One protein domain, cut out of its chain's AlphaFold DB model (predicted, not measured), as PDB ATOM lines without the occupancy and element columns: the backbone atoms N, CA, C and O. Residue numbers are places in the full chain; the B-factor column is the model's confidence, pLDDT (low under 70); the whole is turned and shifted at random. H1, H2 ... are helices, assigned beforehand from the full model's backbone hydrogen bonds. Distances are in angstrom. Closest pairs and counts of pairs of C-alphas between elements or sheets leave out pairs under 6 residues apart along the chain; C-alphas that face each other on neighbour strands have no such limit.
ATOM      1  N   GLY A 225     234.509 140.290 215.364       81.81
ATOM      2  CA  GLY A 225     233.986 141.194 214.332       81.81
ATOM      3  C   GLY A 225     232.722 141.950 214.745       81.81
ATOM      4  O   GLY A 225     231.926 142.308 213.883       81.81
ATOM      5  N   ASP A 226     232.477 142.145 216.045       83.75
ATOM      6  CA  ASP A 226     231.199 142.672 216.547       83.75
ATOM      7  C   ASP A 226     230.884 144.084 216.024       83.75
ATOM      8  O   ASP A 226     229.742 144.354 215.651       83.75
ATOM      9  N   ILE A 227     231.896 144.957 215.932       85.88
ATOM     10  CA  ILE A 227     231.756 146.328 215.407       85.88
ATOM     11  C   ILE A 227     231.380 146.289 213.924       85.88
ATOM     12  O   ILE A 227     230.440 146.950 213.482       85.88
ATOM     13  N   GLU A 228     232.100 145.494 213.136       90.75
ATOM     14  CA  GLU A 228     231.819 145.332 211.715       90.75
ATOM     15  C   GLU A 228     230.449 144.693 211.481       90.75
ATOM     16  O   GLU A 228     229.749 145.087 210.554       90.75
ATOM     17  N   LEU A 229     230.029 143.744 212.322       91.75
ATOM     18  CA  LEU A 229     228.697 143.153 212.245       91.75
ATOM     19  C   LEU A 229     227.604 144.195 212.519       91.75
ATOM     20  O   LEU A 229     226.608 144.218 211.801       91.75
ATOM     21  N   GLU A 230     227.783 145.094 213.487       92.25
ATOM     22  CA  GLU A 230     226.849 146.210 213.694       92.25
ATOM     23  C   GLU A 230     226.777 147.124 212.456       92.25
ATOM     24  O   GLU A 230     225.693 147.525 212.022       92.25
ATOM     25  N   LEU A 231     227.918 147.400 211.817       94.81
ATOM     26  CA  LEU A 231     227.958 148.145 210.557       94.81
ATOM     27  C   LEU A 231     227.238 147.399 209.419       94.81
ATOM     28  O   LEU A 231     226.462 148.015 208.686       94.81
ATOM     29  N   VAL A 232     227.450 146.085 209.283       96.19
ATOM     30  CA  VAL A 232     226.753 145.228 208.307       96.19
ATOM     31  C   VAL A 232     225.244 145.315 208.506       96.19
ATOM     32  O   VAL A 232     224.518 145.528 207.538       96.19
ATOM     33  N   GLU A 233     224.766 145.200 209.747       94.44
ATOM     34  CA  GLU A 233     223.344 145.296 210.085       94.44
ATOM     35  C   GLU A 233     222.765 146.664 209.699       94.44
ATOM     36  O   GLU A 233     221.727 146.739 209.039       94.44
ATOM     37  N   ASN A 234     223.468 147.751 210.026       94.75
ATOM     38  CA  ASN A 234     223.049 149.111 209.688       94.75
ATOM     39  C   ASN A 234     222.983 149.360 208.173       94.75
ATOM     40  O   ASN A 234     222.020 149.964 207.682       94.75
ATOM     41  N   LEU A 235     223.982 148.887 207.422       96.31
ATOM     42  CA  LEU A 235     224.031 148.998 205.963       96.31
ATOM     43  C   LEU A 235     222.939 148.146 205.305       96.31
ATOM     44  O   LEU A 235     222.222 148.643 204.434       96.31
ATOM     45  N   TYR A 236     222.766 146.903 205.759       95.38
ATOM     46  CA  TYR A 236     221.721 145.991 205.293       95.38
ATOM     47  C   TYR A 236     220.319 146.574 205.515       95.38
ATOM     48  O   TYR A 236     219.546 146.690 204.564       95.38
ATOM     49  N   ASN A 237     220.027 147.052 206.728       92.50
ATOM     50  CA  ASN A 237     218.742 147.672 207.075       92.50
ATOM     51  C   ASN A 237     218.501 149.012 206.359       92.50
ATOM     52  O   ASN A 237     217.371 149.494 206.278       92.50
ATOM     53  N   SER A 238     219.558 149.630 205.831       93.75
ATOM     54  CA  SER A 238     219.485 150.849 205.016       93.75
ATOM     55  C   SER A 238     219.533 150.555 203.506       93.75
ATOM     56  O   SER A 238     219.574 151.478 202.692       93.75
ATOM     57  N   HIS A 239     219.460 149.275 203.121       94.75
ATOM     58  CA  HIS A 239     219.468 148.776 201.741       94.75
ATOM     59  C   HIS A 239     220.743 149.152 200.954       94.75
ATOM     60  O   HIS A 239     220.733 149.235 199.724       94.75
ATOM     61  N   PHE A 240     221.859 149.379 201.656       96.44
ATOM     62  CA  PHE A 240     223.199 149.556 201.084       96.44
ATOM     63  C   PHE A 240     223.905 148.202 200.963       96.44
ATOM     64  O   PHE A 240     224.955 147.962 201.560       96.44
ATOM     65  N   TYR A 241     223.303 147.295 200.197       97.50
ATOM     66  CA  TYR A 241     223.705 145.892 200.178       97.50
ATOM     67  C   TYR A 241     225.140 145.660 199.691       97.50
ATOM     68  O   TYR A 241     225.854 144.874 200.298       97.50
ATOM     69  N   ASP A 242     225.597 146.370 198.655       97.75
ATOM     70  CA  ASP A 242     226.979 146.239 198.164       97.75
ATOM     71  C   ASP A 242     228.019 146.635 199.219       97.75
ATOM     72  O   ASP A 242     229.043 145.973 199.370       97.75
ATOM     73  N   ALA A 243     227.740 147.693 199.986       97.75
ATOM     74  CA  ALA A 243     228.615 148.116 201.073       97.75
ATOM     75  C   ALA A 243     228.619 147.083 202.209       97.75
ATOM     76  O   ALA A 243     229.683 146.746 202.718       97.75
ATOM     77  N   ALA A 244     227.451 146.540 202.571       98.06
ATOM     78  CA  ALA A 244     227.342 145.491 203.585       98.06
ATOM     79  C   ALA A 244     228.110 144.217 203.179       98.06
ATOM     80  O   ALA A 244     228.871 143.685 203.984       98.06
ATOM     81  N   ILE A 245     227.979 143.784 201.919       98.44
ATOM     82  CA  ILE A 245     228.738 142.659 201.346       98.44
ATOM     83  C   ILE A 245     230.237 142.918 201.459       98.44
ATOM     84  O   ILE A 245     230.968 142.051 201.928       98.44
ATOM     85  N   LYS A 246     230.700 144.129 201.117       98.12
ATOM     86  CA  LYS A 246     232.127 144.449 201.197       98.12
ATOM     87  C   LYS A 246     232.675 144.359 202.625       98.12
ATOM     88  O   LYS A 246     233.798 143.900 202.824       98.12
ATOM     89  N   VAL A 247     231.889 144.763 203.625       96.31
ATOM     90  CA  VAL A 247     232.272 144.599 205.036       96.31
ATOM     91  C   VAL A 247     232.315 143.114 205.421       96.31
ATOM     92  O   VAL A 247     233.271 142.695 206.071       96.31
ATOM     93  N   CYS A 248     231.348 142.298 204.981       96.38
ATOM     94  CA  CYS A 248     231.378 140.848 205.196       96.38
ATOM     95  C   CYS A 248     232.604 140.179 204.557       96.38
ATOM     96  O   CYS A 248     233.240 139.356 205.205       96.38
ATOM     97  N   GLU A 249     232.952 140.531 203.318       95.69
ATOM     98  CA  GLU A 249     234.141 140.010 202.628       95.69
ATOM     99  C   GLU A 249     235.420 140.310 203.413       95.69
ATOM    100  O   GLU A 249     236.198 139.401 203.684       95.69
ATOM    101  N   ASN A 250     235.595 141.559 203.856       91.81
ATOM    102  CA  ASN A 250     236.761 141.946 204.649       91.81
ATOM    103  C   ASN A 250     236.816 141.186 205.990       91.81
ATOM    104  O   ASN A 250     237.891 140.792 206.433       91.81
ATOM    105  N   LEU A 251     235.667 140.947 206.633       91.00
ATOM    106  CA  LEU A 251     235.598 140.154 207.865       91.00
ATOM    107  C   LEU A 251     235.989 138.686 207.656       91.00
ATOM    108  O   LEU A 251     236.617 138.089 208.532       91.00
ATOM    109  N   LEU A 252     235.615 138.089 206.522       92.31
ATOM    110  CA  LEU A 252     235.963 136.701 206.202       92.31
ATOM    111  C   LEU A 252     237.477 136.509 206.026       92.31
ATOM    112  O   LEU A 252     237.969 135.406 206.251       92.31
ATOM    113  N   GLU A 253     238.217 137.567 205.683       88.50
ATOM    114  CA  GLU A 253     239.682 137.538 205.589       88.50
ATOM    115  C   GLU A 253     240.373 137.552 206.964       88.50
ATOM    116  O   GLU A 253     241.461 136.992 207.110       88.50
ATOM    117  N   SER A 254     239.765 138.176 207.981       80.69
ATOM    118  CA  SER A 254     240.394 138.382 209.295       80.69
ATOM    119  C   SER A 254     239.916 137.417 210.383       80.69
ATOM    120  O   SER A 254     240.654 137.142 211.334       80.69
ATOM    121  N   VAL A 255     238.684 136.908 210.280       83.50
ATOM    122  CA  VAL A 255     238.059 136.128 211.352       83.50
ATOM    123  C   VAL A 255     238.683 134.735 211.479       83.50
ATOM    124  O   VAL A 255     238.713 133.940 210.544       83.50
ATOM    125  N   LYS A 256     239.172 134.404 212.679       80.12
ATOM    126  CA  LYS A 256     239.836 133.110 212.946       80.12
ATOM    127  C   LYS A 256     238.890 132.033 213.473       80.12
ATOM    128  O   LYS A 256     239.192 130.845 213.390       80.12
ATOM    129  N   ASN A 257     237.768 132.430 214.076       83.94
ATOM    130  CA  ASN A 257     236.834 131.497 214.698       83.94
ATOM    131  C   ASN A 257     235.918 130.842 213.639       83.94
ATOM    132  O   ASN A 257     235.192 131.567 212.955       83.94
ATOM    133  N   PRO A 258     235.865 129.497 213.535       88.81
ATOM    134  CA  PRO A 258     235.050 128.821 212.521       88.81
ATOM    135  C   PRO A 258     233.542 129.098 212.613       88.81
ATOM    136  O   PRO A 258     232.869 129.174 211.589       88.81
ATOM    137  N   ALA A 259     232.998 129.262 213.824       88.44
ATOM    138  CA  ALA A 259     231.577 129.560 214.006       88.44
ATOM    139  C   ALA A 259     231.251 130.996 213.564       88.44
ATOM    140  O   ALA A 259     230.253 131.213 212.874       88.44
ATOM    141  N   SER A 260     232.116 131.962 213.895       88.00
ATOM    142  CA  SER A 260     232.006 133.337 213.394       88.00
ATOM    143  C   SER A 260     232.115 133.386 211.869       88.00
ATOM    144  O   SER A 260     231.282 134.026 211.233       88.00
ATOM    145  N   TYR A 261     233.072 132.659 211.281       91.75
ATOM    146  CA  TYR A 261     233.235 132.563 209.828       91.75
ATOM    147  C   TYR A 261     231.956 132.056 209.153       91.75
ATOM    148  O   TYR A 261     231.403 132.732 208.288       91.75
ATOM    149  N   ALA A 262     231.428 130.908 209.599       93.12
ATOM    150  CA  ALA A 262     230.206 130.328 209.043       93.12
ATOM    151  C   ALA A 262     229.007 131.284 209.163       93.12
ATOM    152  O   ALA A 262     228.208 131.408 208.236       93.12
ATOM    153  N   LYS A 263     228.894 132.006 210.285       93.19
ATOM    154  CA  LYS A 263     227.872 133.041 210.469       93.19
ATOM    155  C   LYS A 263     228.021 134.174 209.450       93.19
ATOM    156  O   LYS A 263     227.032 134.525 208.810       93.19
ATOM    157  N   ILE A 264     229.215 134.747 209.301       94.69
ATOM    158  CA  ILE A 264     229.470 135.865 208.378       94.69
ATOM    159  C   ILE A 264     229.231 135.433 206.927       94.69
ATOM    160  O   ILE A 264     228.620 136.178 206.168       94.69
ATOM    161  N   GLU A 265     229.627 134.214 206.556       96.62
ATOM    162  CA  GLU A 265     229.375 133.654 205.226       96.62
ATOM    163  C   GLU A 265     227.870 133.600 204.923       96.62
ATOM    164  O   GLU A 265     227.424 134.095 203.886       96.62
ATOM    165  N   LYS A 266     227.056 133.081 205.853       97.19
ATOM    166  CA  LYS A 266     225.599 133.035 205.660       97.19
ATOM    167  C   LYS A 266     224.948 134.416 205.655       97.19
ATOM    168  O   LYS A 266     223.976 134.617 204.928       97.19
ATOM    169  N   LEU A 267     225.475 135.373 206.419       96.94
ATOM    170  CA  LEU A 267     225.037 136.768 206.341       96.94
ATOM    171  C   LEU A 267     225.354 137.373 204.970       96.94
ATOM    172  O   LEU A 267     224.482 137.996 204.369       96.94
ATOM    173  N   ASN A 268     226.555 137.136 204.444       98.12
ATOM    174  CA  ASN A 268     226.951 137.610 203.124       98.12
ATOM    175  C   ASN A 268     226.041 137.044 202.019       98.12
ATOM    176  O   ASN A 268     225.588 137.780 201.141       98.12
ATOM    177  N   GLU A 269     225.708 135.752 202.092       98.12
ATOM    178  CA  GLU A 269     224.760 135.113 201.171       98.12
ATOM    179  C   GLU A 269     223.347 135.717 201.281       98.12
ATOM    180  O   GLU A 269     222.745 136.043 200.258       98.12
ATOM    181  N   LEU A 270     222.828 135.921 202.499       98.06
ATOM    182  CA  LEU A 270     221.530 136.571 202.730       98.06
ATOM    183  C   LEU A 270     221.480 137.963 202.087       98.06
ATOM    184  O   LEU A 270     220.564 138.269 201.323       98.06
ATOM    185  N   ILE A 271     222.478 138.798 202.379       98.31
ATOM    186  CA  ILE A 271     222.571 140.172 201.876       98.31
ATOM    187  C   ILE A 271     222.694 140.171 200.348       98.31
ATOM    188  O   ILE A 271     222.055 140.982 199.678       98.31
ATOM    189  N   THR A 272     223.453 139.227 199.792       98.44
ATOM    190  CA  THR A 272     223.584 139.029 198.344       98.44
ATOM    191  C   THR A 272     222.240 138.734 197.684       98.44
ATOM    192  O   THR A 272     221.924 139.334 196.659       98.44
ATOM    193  N   ILE A 273     221.405 137.881 198.282       97.94
ATOM    194  CA  ILE A 273     220.074 137.579 197.735       97.94
ATOM    195  C   ILE A 273     219.193 138.835 197.706       97.94
ATOM    196  O   ILE A 273     218.544 139.104 196.695       97.94
ATOM    197  N   TYR A 274     219.201 139.636 198.776       97.62
ATOM    198  CA  TYR A 274     218.446 140.894 198.812       97.62
ATOM    199  C   TYR A 274     218.998 141.953 197.855       97.62
ATOM    200  O   TYR A 274     218.212 142.677 197.252       97.62
ATOM    201  N   ARG A 275     220.320 142.019 197.650       97.88
ATOM    202  CA  ARG A 275     220.927 142.863 196.610       97.88
ATOM    203  C   ARG A 275     220.425 142.477 195.225       97.88
ATOM    204  O   ARG A 275     220.036 143.349 194.454       97.88
ATOM    205  N   ASP A 276     220.474 141.189 194.901       97.75
ATOM    206  CA  ASP A 276     220.107 140.681 193.580       97.75
ATOM    207  C   ASP A 276     218.609 140.899 193.318       97.75
ATOM    208  O   ASP A 276     218.219 141.300 192.221       97.75
ATOM    209  N   TRP A 277     217.770 140.750 194.349       97.31
ATOM    210  CA  TRP A 277     216.371 141.171 194.286       97.31
ATOM    211  C   TRP A 277     216.250 142.685 194.051       97.31
ATOM    212  O   TRP A 277     215.596 143.101 193.099       97.31
ATOM    213  N   ASP A 278     216.926 143.526 194.834       95.94
ATOM    214  CA  ASP A 278     216.857 144.992 194.709       95.94
ATOM    215  C   ASP A 278     217.389 145.527 193.360       95.94
ATOM    216  O   ASP A 278     217.072 146.653 192.964       95.94
ATOM    217  N   ARG A 279     218.170 144.712 192.641       95.50
ATOM    218  CA  ARG A 279     218.651 144.945 191.269       95.50
ATOM    219  C   ARG A 279     217.773 144.320 190.182       95.50
ATOM    220  O   ARG A 279     218.096 144.444 189.006       95.50
ATOM    221  N   PHE A 280     216.659 143.701 190.560       95.62
ATOM    222  CA  PHE A 280     215.724 143.024 189.665       95.62
ATOM    223  C   PHE A 280     216.347 141.860 188.881       95.62
ATOM    224  O   PHE A 280     215.916 141.565 187.766       95.62
ATOM    225  N   GLU A 281     217.314 141.136 189.460       95.62
ATOM    226  CA  GLU A 281     217.869 139.922 188.832       95.62
ATOM    227  C   GLU A 281     216.800 138.835 188.638       95.62
ATOM    228  O   GLU A 281     216.903 138.001 187.739       95.62
ATOM    229  N   HIS A 282     215.692 138.907 189.385       94.12
ATOM    230  CA  HIS A 282     214.480 138.114 189.140       94.12
ATOM    231  C   HIS A 282     213.786 138.376 187.796       94.12
ATOM    232  O   HIS A 282     212.859 137.668 187.399       94.12
ATOM    233  N   SER A 283     214.218 139.400 187.071       93.56
ATOM    234  CA  SER A 283     213.724 139.749 185.742       93.56
ATOM    235  C   SER A 283     214.791 139.585 184.658       93.56
ATOM    236  O   SER A 283     214.554 139.948 183.507       93.56
ATOM    237  N   ASN A 284     215.951 139.008 184.992       93.19
ATOM    238  CA  ASN A 284     217.023 138.756 184.040       93.19
ATOM    239  C   ASN A 284     216.581 137.698 183.004       93.19
ATOM    240  O   ASN A 284     216.254 136.573 183.379       93.19
ATOM    241  N   PRO A 285     216.579 137.992 181.691       91.94
ATOM    242  CA  PRO A 285     216.068 137.063 180.679       91.94
ATOM    243  C   PRO A 285     217.004 135.876 180.407       91.94
ATOM    244  O   PRO A 285     216.592 134.899 179.776       91.94
ATOM    245  N   LYS A 286     218.276 135.966 180.822       92.56
ATOM    246  CA  LYS A 286     219.317 134.975 180.505       92.56
ATOM    247  C   LYS A 286     219.420 133.864 181.545       92.56
ATOM    248  O   LYS A 286     219.912 132.785 181.216       92.56
ATOM    249  N   GLN A 287     218.960 134.108 182.766       90.00
ATOM    250  CA  GLN A 287     219.143 133.205 183.893       90.00
ATOM    251  C   GLN A 287     217.842 133.075 184.674       90.00
ATOM    252  O   GLN A 287     217.235 134.083 185.018       90.00
ATOM    253  N   ASN A 288     217.433 131.835 184.953       88.38
ATOM    254  CA  ASN A 288     216.280 131.586 185.807       88.38
ATOM    255  C   ASN A 288     216.602 132.080 187.228       88.38
ATOM    256  O   ASN A 288     217.593 131.621 187.809       88.38
ATOM    257  N   PRO A 289     215.818 133.012 187.777       86.50
ATOM    258  CA  PRO A 289     215.990 133.434 189.150       86.50
ATOM    259  C   PRO A 289     215.523 132.358 190.122       86.50
ATOM    260  O   PRO A 289     214.391 131.899 190.083       86.50
ATOM    261  N   GLU A 290     216.428 131.953 191.005       95.06
ATOM    262  CA  GLU A 290     216.147 131.018 192.098       95.06
ATOM    263  C   GLU A 290     216.359 131.705 193.457       95.06
ATOM    264  O   GLU A 290     216.944 131.134 194.379       95.06
ATOM    265  N   LEU A 291     215.965 132.976 193.571       97.25
ATOM    266  CA  LEU A 291     216.119 133.769 194.788       97.25
ATOM    267  C   LEU A 291     215.245 133.217 195.921       97.25
ATOM    268  O   LEU A 291     215.729 133.131 197.051       97.25
ATOM    269  N   SER A 292     214.018 132.768 195.628       97.62
ATOM    270  CA  SER A 292     213.124 132.145 196.620       97.62
ATOM    271  C   SER A 292     213.770 130.912 197.270       97.62
ATOM    272  O   SER A 292     213.920 130.839 198.491       97.62
ATOM    273  N   LYS A 293     214.275 129.981 196.447       97.62
ATOM    274  CA  LYS A 293     214.974 128.765 196.889       97.62
ATOM    275  C   LYS A 293     216.220 129.090 197.707       97.62
ATOM    276  O   LYS A 293     216.485 128.433 198.716       97.62
ATOM    277  N   LYS A 294     216.988 130.102 197.289       97.69
ATOM    278  CA  LYS A 294     218.161 130.569 198.039       97.69
ATOM    279  C   LYS A 294     217.760 131.111 199.417       97.69
ATOM    280  O   LYS A 294     218.411 130.749 200.393       97.69
ATOM    281  N   LEU A 295     216.680 131.894 199.532       97.12
ATOM    282  CA  LEU A 295     216.182 132.366 200.834       97.12
ATOM    283  C   LEU A 295     215.718 131.219 201.738       97.12
ATOM    284  O   LEU A 295     216.046 131.219 202.925       97.12
ATOM    285  N   ILE A 296     215.007 130.226 201.191       97.69
ATOM    286  CA  ILE A 296     214.594 129.029 201.944       97.69
ATOM    287  C   ILE A 296     215.824 128.322 202.519       97.69
ATOM    288  O   ILE A 296     215.876 128.040 203.717       97.69
ATOM    289  N   LYS A 297     216.848 128.094 201.684       97.75
ATOM    290  CA  LYS A 297     218.108 127.477 202.116       97.75
ATOM    291  C   LYS A 297     218.776 128.281 203.231       97.75
ATOM    292  O   LYS A 297     219.189 127.693 204.226       97.75
ATOM    293  N   ILE A 298     218.840 129.605 203.096       97.00
ATOM    294  CA  ILE A 298     219.422 130.480 204.119       97.00
ATOM    295  C   ILE A 298     218.690 130.350 205.448       97.00
ATOM    296  O   ILE A 298     219.326 130.149 206.479       97.00
ATOM    297  N   LYS A 299     217.359 130.389 205.441       95.88
ATOM    298  CA  LYS A 299     216.563 130.206 206.656       95.88
ATOM    299  C   LYS A 299     216.844 128.854 207.327       95.88
ATOM    300  O   LYS A 299     216.988 128.789 208.548       95.88
ATOM    301  N   THR A 300     216.968 127.777 206.548       96.00
ATOM    302  CA  THR A 300     217.362 126.455 207.064       96.00
ATOM    303  C   THR A 300     218.772 126.470 207.656       96.00
ATOM    304  O   THR A 300     218.979 125.948 208.753       96.00
ATOM    305  N   ASP A 301     219.733 127.085 206.967       96.06
ATOM    306  CA  ASP A 301     221.121 127.178 207.420       96.06
ATOM    307  C   ASP A 301     221.244 128.001 208.713       96.06
ATOM    308  O   ASP A 301     221.980 127.598 209.613       96.06
ATOM    309  N   PHE A 302     220.484 129.091 208.857       95.56
ATOM    310  CA  PHE A 302     220.440 129.903 210.079       95.56
ATOM    311  C   PHE A 302     219.981 129.089 211.286       95.56
ATOM    312  O   PHE A 302     220.657 129.087 212.314       95.56
ATOM    313  N   ASN A 303     218.886 128.336 211.136       93.88
ATOM    314  CA  ASN A 303     218.388 127.449 212.186       93.88
ATOM    315  C   ASN A 303     219.413 126.365 212.542       93.88
ATOM    316  O   ASN A 303     219.674 126.125 213.719       93.88
ATOM    317  N   ARG A 304     220.029 125.729 211.535       95.25
ATOM    318  CA  ARG A 304     221.034 124.674 211.744       95.25
ATOM    319  C   ARG A 304     222.280 125.191 212.468       95.25
ATOM    320  O   ARG A 304     222.842 124.471 213.286       95.25
ATOM    321  N   LEU A 305     222.728 126.401 212.139       93.25
ATOM    322  CA  LEU A 305     223.941 127.011 212.692       93.25
ATOM    323  C   LEU A 305     223.687 127.808 213.983       93.25
ATOM    324  O   LEU A 305     224.633 128.341 214.556       93.25
ATOM    325  N   GLY A 306     222.434 127.913 214.440       93.19
ATOM    326  CA  GLY A 306     222.076 128.710 215.616       93.19
ATOM    327  C   GLY A 306     222.302 130.215 215.429       93.19
ATOM    328  O   GLY A 306     222.565 130.927 216.398       93.19
ATOM    329  N   ILE A 307     222.233 130.716 214.191       92.06
ATOM    330  CA  ILE A 307     222.367 132.148 213.906       92.06
ATOM    331  C   ILE A 307     221.080 132.848 214.349       92.06
ATOM    332  O   ILE A 307     219.980 132.418 214.021       92.06
ATOM    333  N   SER A 308     221.219 133.947 215.095       89.19
ATOM    334  CA  SER A 308     220.073 134.711 215.595       89.19
ATOM    335  C   SER A 308     219.133 135.148 214.466       89.19
ATOM    336  O   SER A 308     219.560 135.772 213.494       89.19
ATOM    337  N   ASN A 309     217.832 134.920 214.656       88.50
ATOM    338  CA  ASN A 309     216.792 135.346 213.718       88.50
ATOM    339  C   ASN A 309     216.667 136.871 213.581       88.50
ATOM    340  O   ASN A 309     215.969 137.317 212.680       88.50
ATOM    341  N   ARG A 310     217.358 137.677 214.407       89.06
ATOM    342  CA  ARG A 310     217.373 139.148 214.280       89.06
ATOM    343  C   ARG A 310     217.846 139.639 212.909       89.06
ATOM    344  O   ARG A 310     217.461 140.711 212.469       89.06
ATOM    345  N   TRP A 311     218.679 138.838 212.250       90.62
ATOM    346  CA  TRP A 311     219.226 139.105 210.922       90.62
ATOM    347  C   TRP A 311     218.259 138.749 209.789       90.62
ATOM    348  O   TRP A 311     218.385 139.263 208.678       90.62
ATOM    349  N   LEU A 312     217.300 137.855 210.049       92.69
ATOM    350  CA  LEU A 312     216.266 137.522 209.082       92.69
ATOM    351  C   LEU A 312     215.185 138.607 209.131       92.69
ATOM    352  O   LEU A 312     214.768 139.007 210.220       92.69
ATOM    353  N   PRO A 313     214.676 139.071 207.979       89.88
ATOM    354  CA  PRO A 313     213.548 139.987 207.981       89.88
ATOM    355  C   PRO A 313     212.343 139.374 208.709       89.88
ATOM    356  O   PRO A 313     212.037 138.202 208.477       89.88
ATOM    357  N   PRO A 314     211.601 140.147 209.525       88.50
ATOM    358  CA  PRO A 314     210.459 139.625 210.283       88.50
ATOM    359  C   PRO A 314     209.399 138.934 209.413       88.50
ATOM    360  O   PRO A 314     208.730 138.008 209.856       88.50
ATOM    361  N   ASN A 315     209.269 139.369 208.157       91.81
ATOM    362  CA  ASN A 315     208.320 138.843 207.180       91.81
ATOM    363  C   ASN A 315     208.986 137.927 206.136       91.81
ATOM    364  O   ASN A 315     208.544 137.895 204.991       91.81
ATOM    365  N   ILE A 316     210.055 137.204 206.492       94.75
ATOM    366  CA  ILE A 316     210.812 136.384 205.530       94.75
ATOM    367  C   ILE A 316     209.942 135.383 204.754       94.75
ATOM    368  O   ILE A 316     210.183 135.185 203.570       94.75
ATOM    369  N   GLU A 317     208.902 134.817 205.368       96.12
ATOM    370  CA  GLU A 317     207.978 133.904 204.674       96.12
ATOM    371  C   GLU A 317     207.234 134.611 203.541       96.12
ATOM    372  O   GLU A 317     207.212 134.124 202.419       96.12
ATOM    373  N   LYS A 318     206.724 135.822 203.799       97.06
ATOM    374  CA  LYS A 318     206.061 136.637 202.772       97.06
ATOM    375  C   LYS A 318     207.031 137.044 201.667       97.06
ATOM    376  O   LYS A 318     206.635 137.145 200.514       97.06
ATOM    377  N   ASN A 319     208.296 137.279 202.012       96.56
ATOM    378  CA  ASN A 319     209.335 137.567 201.029       96.56
ATOM    379  C   ASN A 319     209.599 136.357 200.120       96.56
ATOM    380  O   ASN A 319     209.747 136.531 198.913       96.56
ATOM    381  N   ILE A 320     209.632 135.145 200.686       98.00
ATOM    382  CA  ILE A 320     209.764 133.896 199.926       98.00
ATOM    383  C   ILE A 320     208.555 133.719 199.003       98.00
ATOM    384  O   ILE A 320     208.752 133.593 197.799       98.00
ATOM    385  N   GLU A 321     207.332 133.801 199.533       97.94
ATOM    386  CA  GLU A 321     206.088 133.684 198.754       97.94
ATOM    387  C   GLU A 321     206.037 134.699 197.601       97.94
ATOM    388  O   GLU A 321     205.720 134.352 196.465       97.94
ATOM    389  N   PHE A 322     206.406 135.955 197.866       97.62
ATOM    390  CA  PHE A 322     206.435 137.007 196.851       97.62
ATOM    391  C   PHE A 322     207.436 136.706 195.727       97.62
ATOM    392  O   PHE A 322     207.120 136.881 194.548       97.62
ATOM    393  N   LEU A 323     208.637 136.230 196.073       97.69
ATOM    394  CA  LEU A 323     209.635 135.830 195.080       97.69
ATOM    395  C   LEU A 323     209.184 134.603 194.285       97.69
ATOM    396  O   LEU A 323     209.343 134.598 193.069       97.69
ATOM    397  N   GLU A 324     208.577 133.603 194.924       97.81
ATOM    398  CA  GLU A 324     208.030 132.437 194.221       97.81
ATOM    399  C   GLU A 324     207.009 132.850 193.154       97.81
ATOM    400  O   GLU A 324     207.019 132.318 192.045       97.81
ATOM    401  N   GLU A 325     206.152 133.827 193.448       97.56
ATOM    402  CA  GLU A 325     205.168 134.337 192.491       97.56
ATOM    403  C   GLU A 325     205.807 135.089 191.312       97.56
ATOM    404  O   GLU A 325     205.401 134.903 190.159       97.56
ATOM    405  N   ILE A 326     206.851 135.885 191.569       95.88
ATOM    406  CA  ILE A 326     207.646 136.538 190.517       95.88
ATOM    407  C   ILE A 326     208.336 135.505 189.616       95.88
ATOM    408  O   ILE A 326     208.352 135.661 188.387       95.88
ATOM    409  N   GLU A 327     208.917 134.471 190.221       95.94
ATOM    410  CA  GLU A 327     209.687 133.424 189.549       95.94
ATOM    411  C   GLU A 327     208.783 132.489 188.731       95.94
ATOM    412  O   GLU A 327     209.127 132.151 187.600       95.94
ATOM    413  N   LYS A 328     207.576 132.154 189.214       95.81
ATOM    414  CA  LYS A 328     206.564 131.392 188.446       95.81
ATOM    415  C   LYS A 328     206.179 132.075 187.133       95.81
ATOM    416  O   LYS A 328     205.865 131.400 186.155       95.81
ATOM    417  N   LYS A 329     206.183 133.410 187.117       94.06
ATOM    418  CA  LYS A 329     205.842 134.235 185.947       94.06
ATOM    419  C   LYS A 329     207.052 134.578 185.075       94.06
ATOM    420  O   LYS A 329     206.893 135.262 184.062       94.06
ATOM    421  N   TRP A 330     208.253 134.141 185.451       95.62
ATOM    422  CA  TRP A 330     209.463 134.388 184.677       95.62
ATOM    423  C   TRP A 330     209.448 133.607 183.359       95.62
ATOM    424  O   TRP A 330     209.096 132.428 183.309       95.62
ATOM    425  N   ILE A 331     209.858 134.263 182.273       93.44
ATOM    426  CA  ILE A 331     209.888 133.672 180.933       93.44
ATOM    427  C   ILE A 331     211.282 133.864 180.339       93.44
ATOM    428  O   ILE A 331     211.739 134.990 180.129       93.44
ATOM    429  N   LYS A 332     211.945 132.750 180.008       94.06
ATOM    430  CA  LYS A 332     213.282 132.750 179.400       94.06
ATOM    431  C   LYS A 332     213.312 133.595 178.126       94.06
ATOM    432  O   LYS A 332     212.492 133.410 177.231       94.06
ATOM    433  N   GLY A 333     214.292 134.491 178.030       92.88
ATOM    434  CA  GLY A 333     214.488 135.363 176.870       92.88
ATOM    435  C   GLY A 333     213.515 136.544 176.767       92.88
ATOM    436  O   GLY A 333     213.720 137.399 175.909       92.88
ATOM    437  N   LYS A 334     212.489 136.640 177.628       90.25
ATOM    438  CA  LYS A 334     211.518 137.737 177.583       90.25
ATOM    439  C   LYS A 334     212.051 138.965 178.317       90.25
ATOM    440  O   LYS A 334     212.262 138.939 179.527       90.25
ATOM    441  N   LEU A 335     212.235 140.055 177.578       86.81
ATOM    442  CA  LEU A 335     212.497 141.378 178.145       86.81
ATOM    443  C   LEU A 335     211.194 142.030 178.613       86.81
ATOM    444  O   LEU A 335     210.119 141.705 178.110       86.81
ATOM    445  N   ASN A 336     211.306 142.981 179.545       84.88
ATOM    446  CA  ASN A 336     210.190 143.813 180.004       84.88
ATOM    447  C   ASN A 336     208.963 142.992 180.430       84.88
ATOM    448  O   ASN A 336     207.847 143.255 179.991       84.88
ATOM    449  N   MET A 337     209.165 141.969 181.264       90.31
ATOM    450  CA  MET A 337     208.058 141.223 181.866       90.31
ATOM    451  C   MET A 337     207.206 142.157 182.734       90.31
ATOM    452  O   MET A 337     207.737 142.913 183.547       90.31
ATOM    453  N   ILE A 338     205.887 142.107 182.540       90.62
ATOM    454  CA  ILE A 338     204.918 142.941 183.251       90.62
ATOM    455  C   ILE A 338     203.910 142.022 183.930       90.62
ATOM    456  O   ILE A 338     203.210 141.258 183.268       90.62
ATOM    457  N   ASP A 339     203.846 142.133 185.249       93.06
ATOM    458  CA  ASP A 339     202.870 141.501 186.122       93.06
ATOM    459  C   ASP A 339     202.750 142.330 187.408       93.06
ATOM    460  O   ASP A 339     203.571 143.211 187.684       93.06
ATOM    461  N   GLU A 340     201.712 142.061 188.189       94.38
ATOM    462  CA  GLU A 340     201.395 142.793 189.407       94.38
ATOM    463  C   GLU A 340     202.522 142.763 190.452       94.38
ATOM    464  O   GLU A 340     202.742 143.773 191.122       94.38
ATOM    465  N   TYR A 341     203.289 141.674 190.552       96.12
ATOM    466  CA  TYR A 341     204.369 141.555 191.531       96.12
ATOM    467  C   TYR A 341     205.574 142.399 191.123       96.12
ATOM    468  O   TYR A 341     206.091 143.157 191.942       96.12
ATOM    469  N   ARG A 342     205.980 142.356 189.848       96.00
ATOM    470  CA  ARG A 342     207.073 143.202 189.328       96.00
ATOM    471  C   ARG A 342     206.750 144.695 189.412       96.00
ATOM    472  O   ARG A 342     207.640 145.494 189.695       96.00
ATOM    473  N   ILE A 343     205.485 145.076 189.207       96.62
ATOM    474  CA  ILE A 343     205.026 146.464 189.375       96.62
ATOM    475  C   ILE A 343     205.157 146.907 190.835       96.62
ATOM    476  O   ILE A 343     205.719 147.970 191.106       96.62
ATOM    477  N   ILE A 344     204.651 146.097 191.771       97.12
ATOM    478  CA  ILE A 344     204.731 146.390 193.206       97.12
ATOM    479  C   ILE A 344     206.196 146.456 193.649       97.12
ATOM    480  O   ILE A 344     206.579 147.406 194.328       97.12
ATOM    481  N   ASP A 345     207.029 145.505 193.228       97.12
ATOM    482  CA  ASP A 345     208.450 145.470 193.579       97.12
ATOM    483  C   ASP A 345     209.183 146.739 193.125       97.12
ATOM    484  O   ASP A 345     209.890 147.372 193.913       97.12
ATOM    485  N   LEU A 346     208.946 147.178 191.884       97.81
ATOM    486  CA  LEU A 346     209.525 148.407 191.349       97.81
ATOM    487  C   LEU A 346     209.048 149.656 192.105       97.81
ATOM    488  O   LEU A 346     209.848 150.558 192.362       97.81
ATOM    489  N   PHE A 347     207.771 149.704 192.491       98.06
ATOM    490  CA  PHE A 347     207.215 150.801 193.282       98.06
ATOM    491  C   PHE A 347     207.856 150.892 194.668       98.06
ATOM    492  O   PHE A 347     208.324 151.963 195.061       98.06
ATOM    493  N   ILE A 348     207.950 149.774 195.392       96.38
ATOM    494  CA  ILE A 348     208.593 149.754 196.712       96.38
ATOM    495  C   ILE A 348     210.093 150.065 196.578       96.38
ATOM    496  O   ILE A 348     210.641 150.802 197.396       96.38
ATOM    497  N   ASN A 349     210.761 149.587 195.525       97.06
ATOM    498  CA  ASN A 349     212.150 149.947 195.232       97.06
ATOM    499  C   ASN A 349     212.321 151.461 195.030       97.06
ATOM    500  O   ASN A 349     213.225 152.062 195.610       97.06
ATOM    501  N   ALA A 350     211.416 152.101 194.283       97.56
ATOM    502  CA  ALA A 350     211.415 153.549 194.108       97.56
ATOM    503  C   ALA A 350     211.281 154.287 195.450       97.56
ATOM    504  O   ALA A 350     212.041 155.218 195.720       97.56
ATOM    505  N   GLN A 351     210.382 153.826 196.329       96.19
ATOM    506  CA  GLN A 351     210.246 154.379 197.679       96.19
ATOM    507  C   GLN A 351     211.543 154.245 198.484       96.19
ATOM    508  O   GLN A 351     211.989 155.227 199.073       96.19
ATOM    509  N   ARG A 352     212.192 153.069 198.467       95.06
ATOM    510  CA  ARG A 352     213.482 152.846 199.152       95.06
ATOM    511  C   ARG A 352     214.553 153.832 198.684       95.06
ATOM    512  O   ARG A 352     215.270 154.407 199.504       95.06
ATOM    513  N   ARG A 353     214.632 154.053 197.373       95.38
ATOM    514  CA  ARG A 353     215.622 154.931 196.727       95.38
ATOM    515  C   ARG A 353     215.421 156.402 197.078       95.38
ATOM    516  O   ARG A 353     216.402 157.120 197.245       95.38
ATOM    517  N   GLY A 354     214.168 156.818 197.255       94.25
ATOM    518  CA  GLY A 354     213.790 158.172 197.662       94.25
ATOM    519  C   GLY A 354     213.833 158.437 199.172       94.25
ATOM    520  O   GLY A 354     213.511 159.545 199.588       94.25
ATOM    521  N   THR A 355     214.201 157.459 200.008       92.19
ATOM    522  CA  THR A 355     214.375 157.699 201.453       92.19
ATOM    523  C   THR A 355     215.524 158.670 201.719       92.19
ATOM    524  O   THR A 355     216.498 158.681 200.972       92.19
ATOM    525  N   GLU A 356     215.478 159.417 202.827       86.75
ATOM    526  CA  GLU A 356     216.581 160.306 203.249       86.75
ATOM    527  C   GLU A 356     217.920 159.567 203.369       86.75
ATOM    528  O   GLU A 356     218.971 160.121 203.063       86.75
ATOM    529  N   LYS A 357     217.881 158.286 203.760       87.12
ATOM    530  CA  LYS A 357     219.077 157.449 203.873       87.12
ATOM    531  C   LYS A 357     219.763 157.208 202.529       87.12
ATOM    532  O   LYS A 357     220.984 157.132 202.508       87.12
ATOM    533  N   GLN A 358     219.009 157.039 201.436       90.94
ATOM    534  CA  GLN A 358     219.588 156.809 200.105       90.94
ATOM    535  C   GLN A 358     219.725 158.094 199.285       90.94
ATOM    536  O   GLN A 358     220.678 158.202 198.519       90.94
ATOM    537  N   ALA A 359     218.792 159.038 199.434       93.44
ATOM    538  CA  ALA A 359     218.733 160.320 198.732       93.44
ATOM    539  C   ALA A 359     218.890 160.213 197.198       93.44
ATOM    540  O   ALA A 359     219.342 161.146 196.535       93.44
ATOM    541  N   LYS A 360     218.503 159.076 196.602       95.06
ATOM    542  CA  LYS A 360     218.585 158.826 195.156       95.06
ATOM    543  C   LYS A 360     217.291 159.267 194.474       95.06
ATOM    544  O   LYS A 360     216.578 158.447 193.896       95.06
ATOM    545  N   TYR A 361     216.965 160.555 194.578       96.00
ATOM    546  CA  TYR A 361     215.673 161.091 194.137       96.00
ATOM    547  C   TYR A 361     215.435 160.937 192.629       96.00
ATOM    548  O   TYR A 361     214.358 160.493 192.241       96.00
ATOM    549  N   ASP A 362     216.440 161.193 191.788       97.31
ATOM    550  CA  ASP A 362     216.308 161.034 190.328       97.31
ATOM    551  C   ASP A 362     215.999 159.582 189.938       97.31
ATOM    552  O   ASP A 362     215.118 159.298 189.127       97.31
ATOM    553  N   ASP A 363     216.685 158.640 190.586       96.19
ATOM    554  CA  ASP A 363     216.527 157.203 190.370       96.19
ATOM    555  C   ASP A 363     215.180 156.693 190.931       96.19
ATOM    556  O   ASP A 363     214.559 155.781 190.383       96.19
ATOM    557  N   ALA A 364     214.678 157.298 192.011       97.38
ATOM    558  CA  ALA A 364     213.332 157.042 192.513       97.38
ATOM    559  C   ALA A 364     212.261 157.533 191.524       97.38
ATOM    560  O   ALA A 364     211.350 156.778 191.180       97.38
ATOM    561  N   ILE A 365     212.393 158.762 191.018       97.56
ATOM    562  CA  ILE A 365     211.452 159.364 190.062       97.56
ATOM    563  C   ILE A 365     211.408 158.558 188.759       97.56
ATOM    564  O   ILE A 365     210.321 158.217 188.290       97.56
ATOM    565  N   ALA A 366     212.563 158.179 188.205       97.69
ATOM    566  CA  ALA A 366     212.633 157.350 187.002       97.69
ATOM    567  C   ALA A 366     211.887 156.014 187.173       97.69
ATOM    568  O   ALA A 366     211.128 155.596 186.294       97.69
ATOM    569  N   ARG A 367     212.032 155.362 188.335       97.31
ATOM    570  CA  ARG A 367     211.283 154.137 188.643       97.31
ATOM    571  C   ARG A 367     209.788 154.384 188.789       97.31
ATOM    572  O   ARG A 367     209.016 153.562 188.311       97.31
ATOM    573  N   LEU A 368     209.361 155.497 189.387       97.75
ATOM    574  CA  LEU A 368     207.937 155.840 189.481       97.75
ATOM    575  C   LEU A 368     207.310 156.068 188.101       97.75
ATOM    576  O   LEU A 368     206.218 155.557 187.848       97.75
ATOM    577  N   TYR A 369     208.010 156.736 187.179       96.94
ATOM    578  CA  TYR A 369     207.563 156.821 185.785       96.94
ATOM    579  C   TYR A 369     207.408 155.431 185.167       96.94
ATOM    580  O   TYR A 369     206.358 155.115 184.600       96.94
ATOM    581  N   ARG A 370     208.394 154.550 185.361       95.38
ATOM    582  CA  ARG A 370     208.306 153.174 184.868       95.38
ATOM    583  C   ARG A 370     207.154 152.387 185.504       95.38
ATOM    584  O   ARG A 370     206.491 151.629 184.805       95.38
ATOM    585  N   VAL A 371     206.853 152.592 186.787       97.12
ATOM    586  CA  VAL A 371     205.670 152.005 187.443       97.12
ATOM    587  C   VAL A 371     204.385 152.477 186.764       97.12
ATOM    588  O   VAL A 371     203.523 151.650 186.471       97.12
ATOM    589  N   THR A 372     204.248 153.777 186.474       95.00
ATOM    590  CA  THR A 372     203.046 154.304 185.800       95.00
ATOM    591  C   THR A 372     202.865 153.747 184.390       95.00
ATOM    592  O   THR A 372     201.745 153.412 183.994       95.00
ATOM    593  N   GLU A 373     203.965 153.574 183.659       91.81
ATOM    594  CA  GLU A 373     203.974 152.927 182.351       91.81
ATOM    595  C   GLU A 373     203.549 151.456 182.469       91.81
ATOM    596  O   GLU A 373     202.575 151.044 181.843       91.81
ATOM    597  N   MET A 374     204.204 150.680 183.342       92.62
ATOM    598  CA  MET A 374     203.900 149.259 183.534       92.62
ATOM    599  C   MET A 374     202.460 149.027 184.002       92.62
ATOM    600  O   MET A 374     201.826 148.079 183.544       92.62
ATOM    601  N   LEU A 375     201.916 149.888 184.872       92.50
ATOM    602  CA  LEU A 375     200.509 149.840 185.278       92.50
ATOM    603  C   LEU A 375     199.580 150.065 184.088       92.50
ATOM    604  O   LEU A 375     198.626 149.311 183.906       92.50
ATOM    605  N   SER A 376     199.867 151.076 183.269       88.31
ATOM    606  CA  SER A 376     199.074 151.379 182.080       88.31
ATOM    607  C   SER A 376     199.070 150.194 181.115       88.31
ATOM    608  O   SER A 376     197.997 149.740 180.717       88.31
ATOM    609  N   THR A 377     200.239 149.621 180.816       86.25
ATOM    610  CA  THR A 377     200.348 148.415 179.985       86.25
ATOM    611  C   THR A 377     199.617 147.231 180.615       86.25
ATOM    612  O   THR A 377     198.867 146.545 179.928       86.25
ATOM    613  N   TYR A 378     199.752 147.012 181.924       89.62
ATOM    614  CA  TYR A 378     199.060 145.929 182.625       89.62
ATOM    615  C   TYR A 378     197.530 146.041 182.522       89.62
ATOM    616  O   TYR A 378     196.846 145.035 182.330       89.62
ATOM    617  N   PHE A 379     196.970 147.253 182.597       85.75
ATOM    618  CA  PHE A 379     195.541 147.473 182.361       85.75
ATOM    619  C   PHE A 379     195.148 147.267 180.896       85.75
ATOM    620  O   PHE A 379     194.117 146.652 180.635       85.75
ATOM    621  N   LEU A 380     195.956 147.746 179.951       82.88
ATOM    622  CA  LEU A 380     195.715 147.599 178.513       82.88
ATOM    623  C   LEU A 380     195.745 146.134 178.056       82.88
ATOM    624  O   LEU A 380     194.916 145.737 177.238       82.88
ATOM    625  N   LEU A 381     196.612 145.309 178.646       81.88
ATOM    626  CA  LEU A 381     196.670 143.869 178.380       81.88
ATOM    627  C   LEU A 381     195.352 143.155 178.714       81.88
ATOM    628  O   LEU A 381     195.012 142.186 178.046       81.88
ATOM    629  N   LYS A 382     194.551 143.659 179.666       80.88
ATOM    630  CA  LYS A 382     193.204 143.119 179.955       80.88
ATOM    631  C   LYS A 382     192.202 143.350 178.822       80.88
ATOM    632  O   LYS A 382     191.155 142.713 178.795       80.88
ATOM    633  N   PHE A 383     192.510 144.270 177.913       77.81
ATOM    634  CA  PHE A 383     191.741 144.552 176.706       77.81
ATOM    635  C   PHE A 383     192.435 144.014 175.443       77.81
ATOM    636  O   PHE A 383     192.063 144.414 174.339       77.81
ATOM    637  N   ASP A 384     193.430 143.131 175.600       74.06
ATOM    638  CA  ASP A 384     194.305 142.603 174.547       74.06
ATOM    639  C   ASP A 384     195.023 143.682 173.717       74.06
ATOM    640  O   ASP A 384     195.176 143.561 172.494       74.06
ATOM    641  N   ILE A 385     195.435 144.766 174.367       74.31
ATOM    642  CA  ILE A 385     196.273 145.792 173.751       74.31
ATOM    643  C   ILE A 385     197.705 145.564 174.230       74.31
ATOM    644  O   ILE A 385     198.040 145.853 175.376       74.31
ATOM    645  N   GLU A 386     198.536 145.020 173.343       65.75
ATOM    646  CA  GLU A 386     199.910 144.606 173.663       65.75
ATOM    647  C   GLU A 386     200.906 145.774 173.732       65.75
ATOM    648  O   GLU A 386     201.928 145.665 174.407       65.75
ATOM    649  N   SER A 387     200.618 146.897 173.067       65.31
ATOM    650  CA  SER A 387     201.458 148.098 173.097       65.31
ATOM    651  C   SER A 387     200.617 149.374 173.087       65.31
ATOM    652  O   SER A 387     199.645 149.493 172.337       65.31
ATOM    653  N   SER A 388     201.021 150.340 173.914       62.56
ATOM    654  CA  SER A 388     200.493 151.708 173.919       62.56
ATOM    655  C   SER A 388     200.971 152.548 172.735       62.56
ATOM    656  O   SER A 388     200.373 153.588 172.477       62.56
ATOM    657  N   ASP A 389     202.009 152.109 172.018       64.25
ATOM    658  CA  ASP A 389     202.548 152.828 170.855       64.25
ATOM    659  C   ASP A 389     201.670 152.622 169.615       64.25
ATOM    660  O   ASP A 389     201.546 153.511 168.776       64.25
ATOM    661  N   TYR A 390     201.012 151.458 169.522       65.44
ATOM    662  CA  TYR A 390     200.114 151.099 168.420       65.44
ATOM    663  C   TYR A 390     198.815 150.452 168.930       65.44
ATOM    664  O   TYR A 390     198.540 149.279 168.651       65.44
ATOM    665  N   PRO A 391     197.992 151.184 169.700       68.00
ATOM    666  CA  PRO A 391     196.774 150.638 170.277       68.00
ATOM    667  C   PRO A 391     195.756 150.300 169.183       68.00
ATOM    668  O   PRO A 391     195.358 151.142 168.375       68.00
ATOM    669  N   ASN A 392     195.271 149.057 169.178       74.44
ATOM    670  CA  ASN A 392     194.184 148.647 168.293       74.44
ATOM    671  C   ASN A 392     192.838 149.130 168.853       74.44
ATOM    672  O   ASN A 392     192.102 148.382 169.502       74.44
ATOM    673  N   TYR A 393     192.509 150.397 168.594       75.69
ATOM    674  CA  TYR A 393     191.278 151.014 169.090       75.69
ATOM    675  C   TYR A 393     190.008 150.296 168.639       75.69
ATOM    676  O   TYR A 393     189.037 150.281 169.382       75.69
ATOM    677  N   LYS A 394     190.017 149.654 167.465       75.69
ATOM    678  CA  LYS A 394     188.865 148.889 166.972       75.69
ATOM    679  C   LYS A 394     188.585 147.666 167.847       75.69
ATOM    680  O   LYS A 394     187.435 147.364 168.153       75.69
ATOM    681  N   LYS A 395     189.639 146.964 168.276       75.62
ATOM    682  CA  LYS A 395     189.516 145.849 169.223       75.62
ATOM    683  C   LYS A 395     189.038 146.346 170.591       75.62
ATOM    684  O   LYS A 395     188.145 145.743 171.179       75.62
ATOM    685  N   LEU A 396     189.558 147.486 171.047       77.12
ATOM    686  CA  LEU A 396     189.149 148.115 172.304       77.12
ATOM    687  C   LEU A 396     187.664 148.500 172.321       77.12
ATOM    688  O   LEU A 396     186.960 148.175 173.271       77.12
ATOM    689  N   THR A 397     187.183 149.176 171.276       81.31
ATOM    690  CA  THR A 397     185.780 149.605 171.155       81.31
ATOM    691  C   THR A 397     184.837 148.410 171.124       81.31
ATOM    692  O   THR A 397     183.822 148.416 171.818       81.31
ATOM    693  N   ASN A 398     185.223 147.340 170.418       80.38
ATOM    694  CA  ASN A 398     184.471 146.085 170.397       80.38
ATOM    695  C   ASN A 398     184.393 145.444 171.791       80.38
ATOM    696  O   ASN A 398     183.310 145.060 172.220       80.38
ATOM    697  N   ASN A 399     185.517 145.374 172.513       77.62
ATOM    698  CA  ASN A 399     185.566 144.813 173.866       77.62
ATOM    699  C   ASN A 399     184.749 145.634 174.876       77.62
ATOM    700  O   ASN A 399     184.176 145.078 175.809       77.62
ATOM    701  N   LEU A 400     184.693 146.954 174.700       81.69
ATOM    702  CA  LEU A 400     183.934 147.861 175.560       81.69
ATOM    703  C   LEU A 400     182.455 147.991 175.166       81.69
ATOM    704  O   LEU A 400     181.699 148.624 175.901       81.69
ATOM    705  N   GLY A 401     182.041 147.430 174.024       85.00
ATOM    706  CA  GLY A 401     180.676 147.554 173.508       85.00
ATOM    707  C   GLY A 401     180.272 148.992 173.160       85.00
ATOM    708  O   GLY A 401     179.098 149.330 173.269       85.00
ATOM    709  N   ILE A 402     181.232 149.843 172.785       85.25
ATOM    710  CA  ILE A 402     181.009 151.256 172.429       85.25
ATOM    711  C   ILE A 402     181.537 151.543 171.026       85.25
ATOM    712  O   ILE A 402     182.420 150.840 170.536       85.25
ATOM    713  N   SER A 403     181.039 152.592 170.377       85.38
ATOM    714  CA  SER A 403     181.595 153.049 169.100       85.38
ATOM    715  C   SER A 403     182.921 153.804 169.286       85.38
ATOM    716  O   SER A 403     183.250 154.293 170.372       85.38
ATOM    717  N   PHE A 404     183.703 153.925 168.208       79.62
ATOM    718  CA  PHE A 404     184.921 154.741 168.217       79.62
ATOM    719  C   PHE A 404     184.616 156.220 168.496       79.62
ATOM    720  O   PHE A 404     185.358 156.869 169.233       79.62
ATOM    721  N   ASP A 405     183.489 156.731 167.995       82.38
ATOM    722  CA  ASP A 405     183.051 158.107 168.242       82.38
ATOM    723  C   ASP A 405     182.690 158.330 169.717       82.38
ATOM    724  O   ASP A 405     183.110 159.321 170.315       82.38
ATOM    725  N   GLU A 406     182.004 157.376 170.354       80.62
ATOM    726  CA  GLU A 406     181.703 157.417 171.793       80.62
ATOM    727  C   GLU A 406     182.972 157.389 172.657       80.62
ATOM    728  O   GLU A 406     183.069 158.113 173.656       80.62
ATOM    729  N   LEU A 407     183.967 156.581 172.272       79.88
ATOM    730  CA  LEU A 407     185.273 156.542 172.931       79.88
ATOM    731  C   LEU A 407     185.998 157.894 172.797       79.88
ATOM    732  O   LEU A 407     186.519 158.419 173.785       79.88
ATOM    733  N   ASN A 408     185.989 158.481 171.598       76.88
ATOM    734  CA  ASN A 408     186.655 159.748 171.299       76.88
ATOM    735  C   ASN A 408     185.987 160.933 172.025       76.88
ATOM    736  O   ASN A 408     186.669 161.809 172.561       76.88
ATOM    737  N   ILE A 409     184.654 160.932 172.131       79.88
ATOM    738  CA  ILE A 409     183.899 161.911 172.927       79.88
ATOM    739  C   ILE A 409     184.296 161.815 174.405       79.88
ATOM    740  O   ILE A 409     184.638 162.834 175.008       79.88
ATOM    741  N   LYS A 410     184.327 160.608 174.991       72.12
ATOM    742  CA  LYS A 410     184.735 160.404 176.395       72.12
ATOM    743  C   LYS A 410     186.166 160.878 176.674       72.12
ATOM    744  O   LYS A 410     186.413 161.471 177.725       72.12
ATOM    745  N   TYR A 411     187.098 160.630 175.754       68.69
ATOM    746  CA  TYR A 411     188.495 161.047 175.895       68.69
ATOM    747  C   TYR A 411     188.654 162.574 175.814       68.69
ATOM    748  O   TYR A 411     189.235 163.193 176.709       68.69
ATOM    749  N   ASN A 412     188.055 163.205 174.800       64.88
ATOM    750  CA  ASN A 412     188.121 164.657 174.616       64.88
ATOM    751  C   ASN A 412     187.407 165.434 175.732       64.88
ATOM    752  O   ASN A 412     187.852 166.521 176.108       64.88
ATOM    753  N   TYR A 413     186.341 164.869 176.310       57.12
ATOM    754  CA  TYR A 413     185.661 165.462 177.461       57.12
ATOM    755  C   TYR A 413     186.565 165.504 178.705       57.12
ATOM    756  O   TYR A 413     186.604 166.523 179.397       57.12
ATOM    757  N   LYS A 414     187.344 164.438 178.957       54.97
ATOM    758  CA  LYS A 414     188.321 164.378 180.062       54.97
ATOM    759  C   LYS A 414     189.510 165.320 179.863       54.97
ATOM    760  O   LYS A 414     189.912 165.981 180.816       54.97
ATOM    761  N   ASN A 415     190.044 165.438 178.646       50.44
ATOM    762  CA  ASN A 415     191.150 166.366 178.384       50.44
ATOM    763  C   ASN A 415     190.733 167.825 178.620       50.44
ATOM    764  O   ASN A 415     191.467 168.565 179.265       50.44
TER     765      ASN A 415
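AT A GLANCE: This is residues 225 to 415 of the 421 residues of the protein "TIGR02710 family CRISPR-associated protein" of bacterium (UniProt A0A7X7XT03). What does the model look like? It is a long, loose rod of helical parts: an up-and-down bundle, H1 to H3, with H4 and H5 folding back and forth on its H3 side, then a hairpin of H6 and H7 turned steeply to H5. At the far end H8 and H9 make a small corner set off from the rest, where residues 408 to 415 of H9 stick out. What is it made of? The printed part has 191 residues with nine named helices, H1 to H9 in chain order, and no named strand, and its class is all helix. The radius of gyration of the C-alphas is 21.9 A, and the spans are 76 by 33 by 28 A.

HOW THE PARTS SIT: How do the first helices stand? H1, residues 226 to 237, and H2, residues 241 to 254, form a hairpin at a shallow tilt of 19 degrees, with closest C-alphas Val 232 and Ala 244 4.8 A apart. H2 and H3, residues 258 to 278, form another at 18 degrees, with closest C-alphas Tyr 241 and Arg 275 5.4 A apart; H1 to H3 are a bundle, up and down, each running against the one before. What comes next? H4, residues 291 to 305, touches H3 at a shallow tilt of 20 degrees, closest at the C-alphas of Ile 273 and Leu 291, 6.2 A. With residues 291 to 296 alone it touches H5, residues 316 to 328, closest at the C-alphas of Ser 292 and Ile 320, 5.0 A. How does the second half continue? Residues 322 to 326 of H5 touch residues 341 to 342 of H6, residues 340 to 353, at a steep tilt of 53 degrees, closest at the C-alphas of Ile 326 and Tyr 341, 6.1 A. H6 and H7, residues 361 to 381, form a hairpin at 13 degrees, with closest C-alphas Ala 350 and Ala 364 4.3 A apart. H7 is apart from H8, residues 393 to 400, which touches residues 404 to 407 of H9, residues 404 to 415, about perpendicular at 88 degrees, closest at the C-alphas of Thr 397 and Phe 404, 6.0 A. What do the backbones show? Every O i to N i+4 pair is within hydrogen-bond range in H1 and H3 to H9, and 9 of 10 in H2.

IN THESE COORDINATES: Where do the first and last helices lie? H1 begins at C-alpha 226, (231.199, 142.672, 216.547), and H9 ends at C-alpha 415, (191.150, 166.366, 178.384). How long are the longer helices? H3 measures 30.2 A, H7 30.1 A, H4 20.7 A, H2 20.4 A and H6 20.1 A from first to last C-alpha.

THE WHOLE: How far does it reach? The two C-alphas farthest apart, those of Lys 256 and Asp 405, are 76.5 A apart. Which links are long, and is there a cut? The links H3 to H4, H5 to H6 and H7 to H8 are long, and the printed part has no cut. Where is confidence low? The mean pLDDT of the printed part is 90.2, with residues 386 to 391 and 411 to 415 under 70.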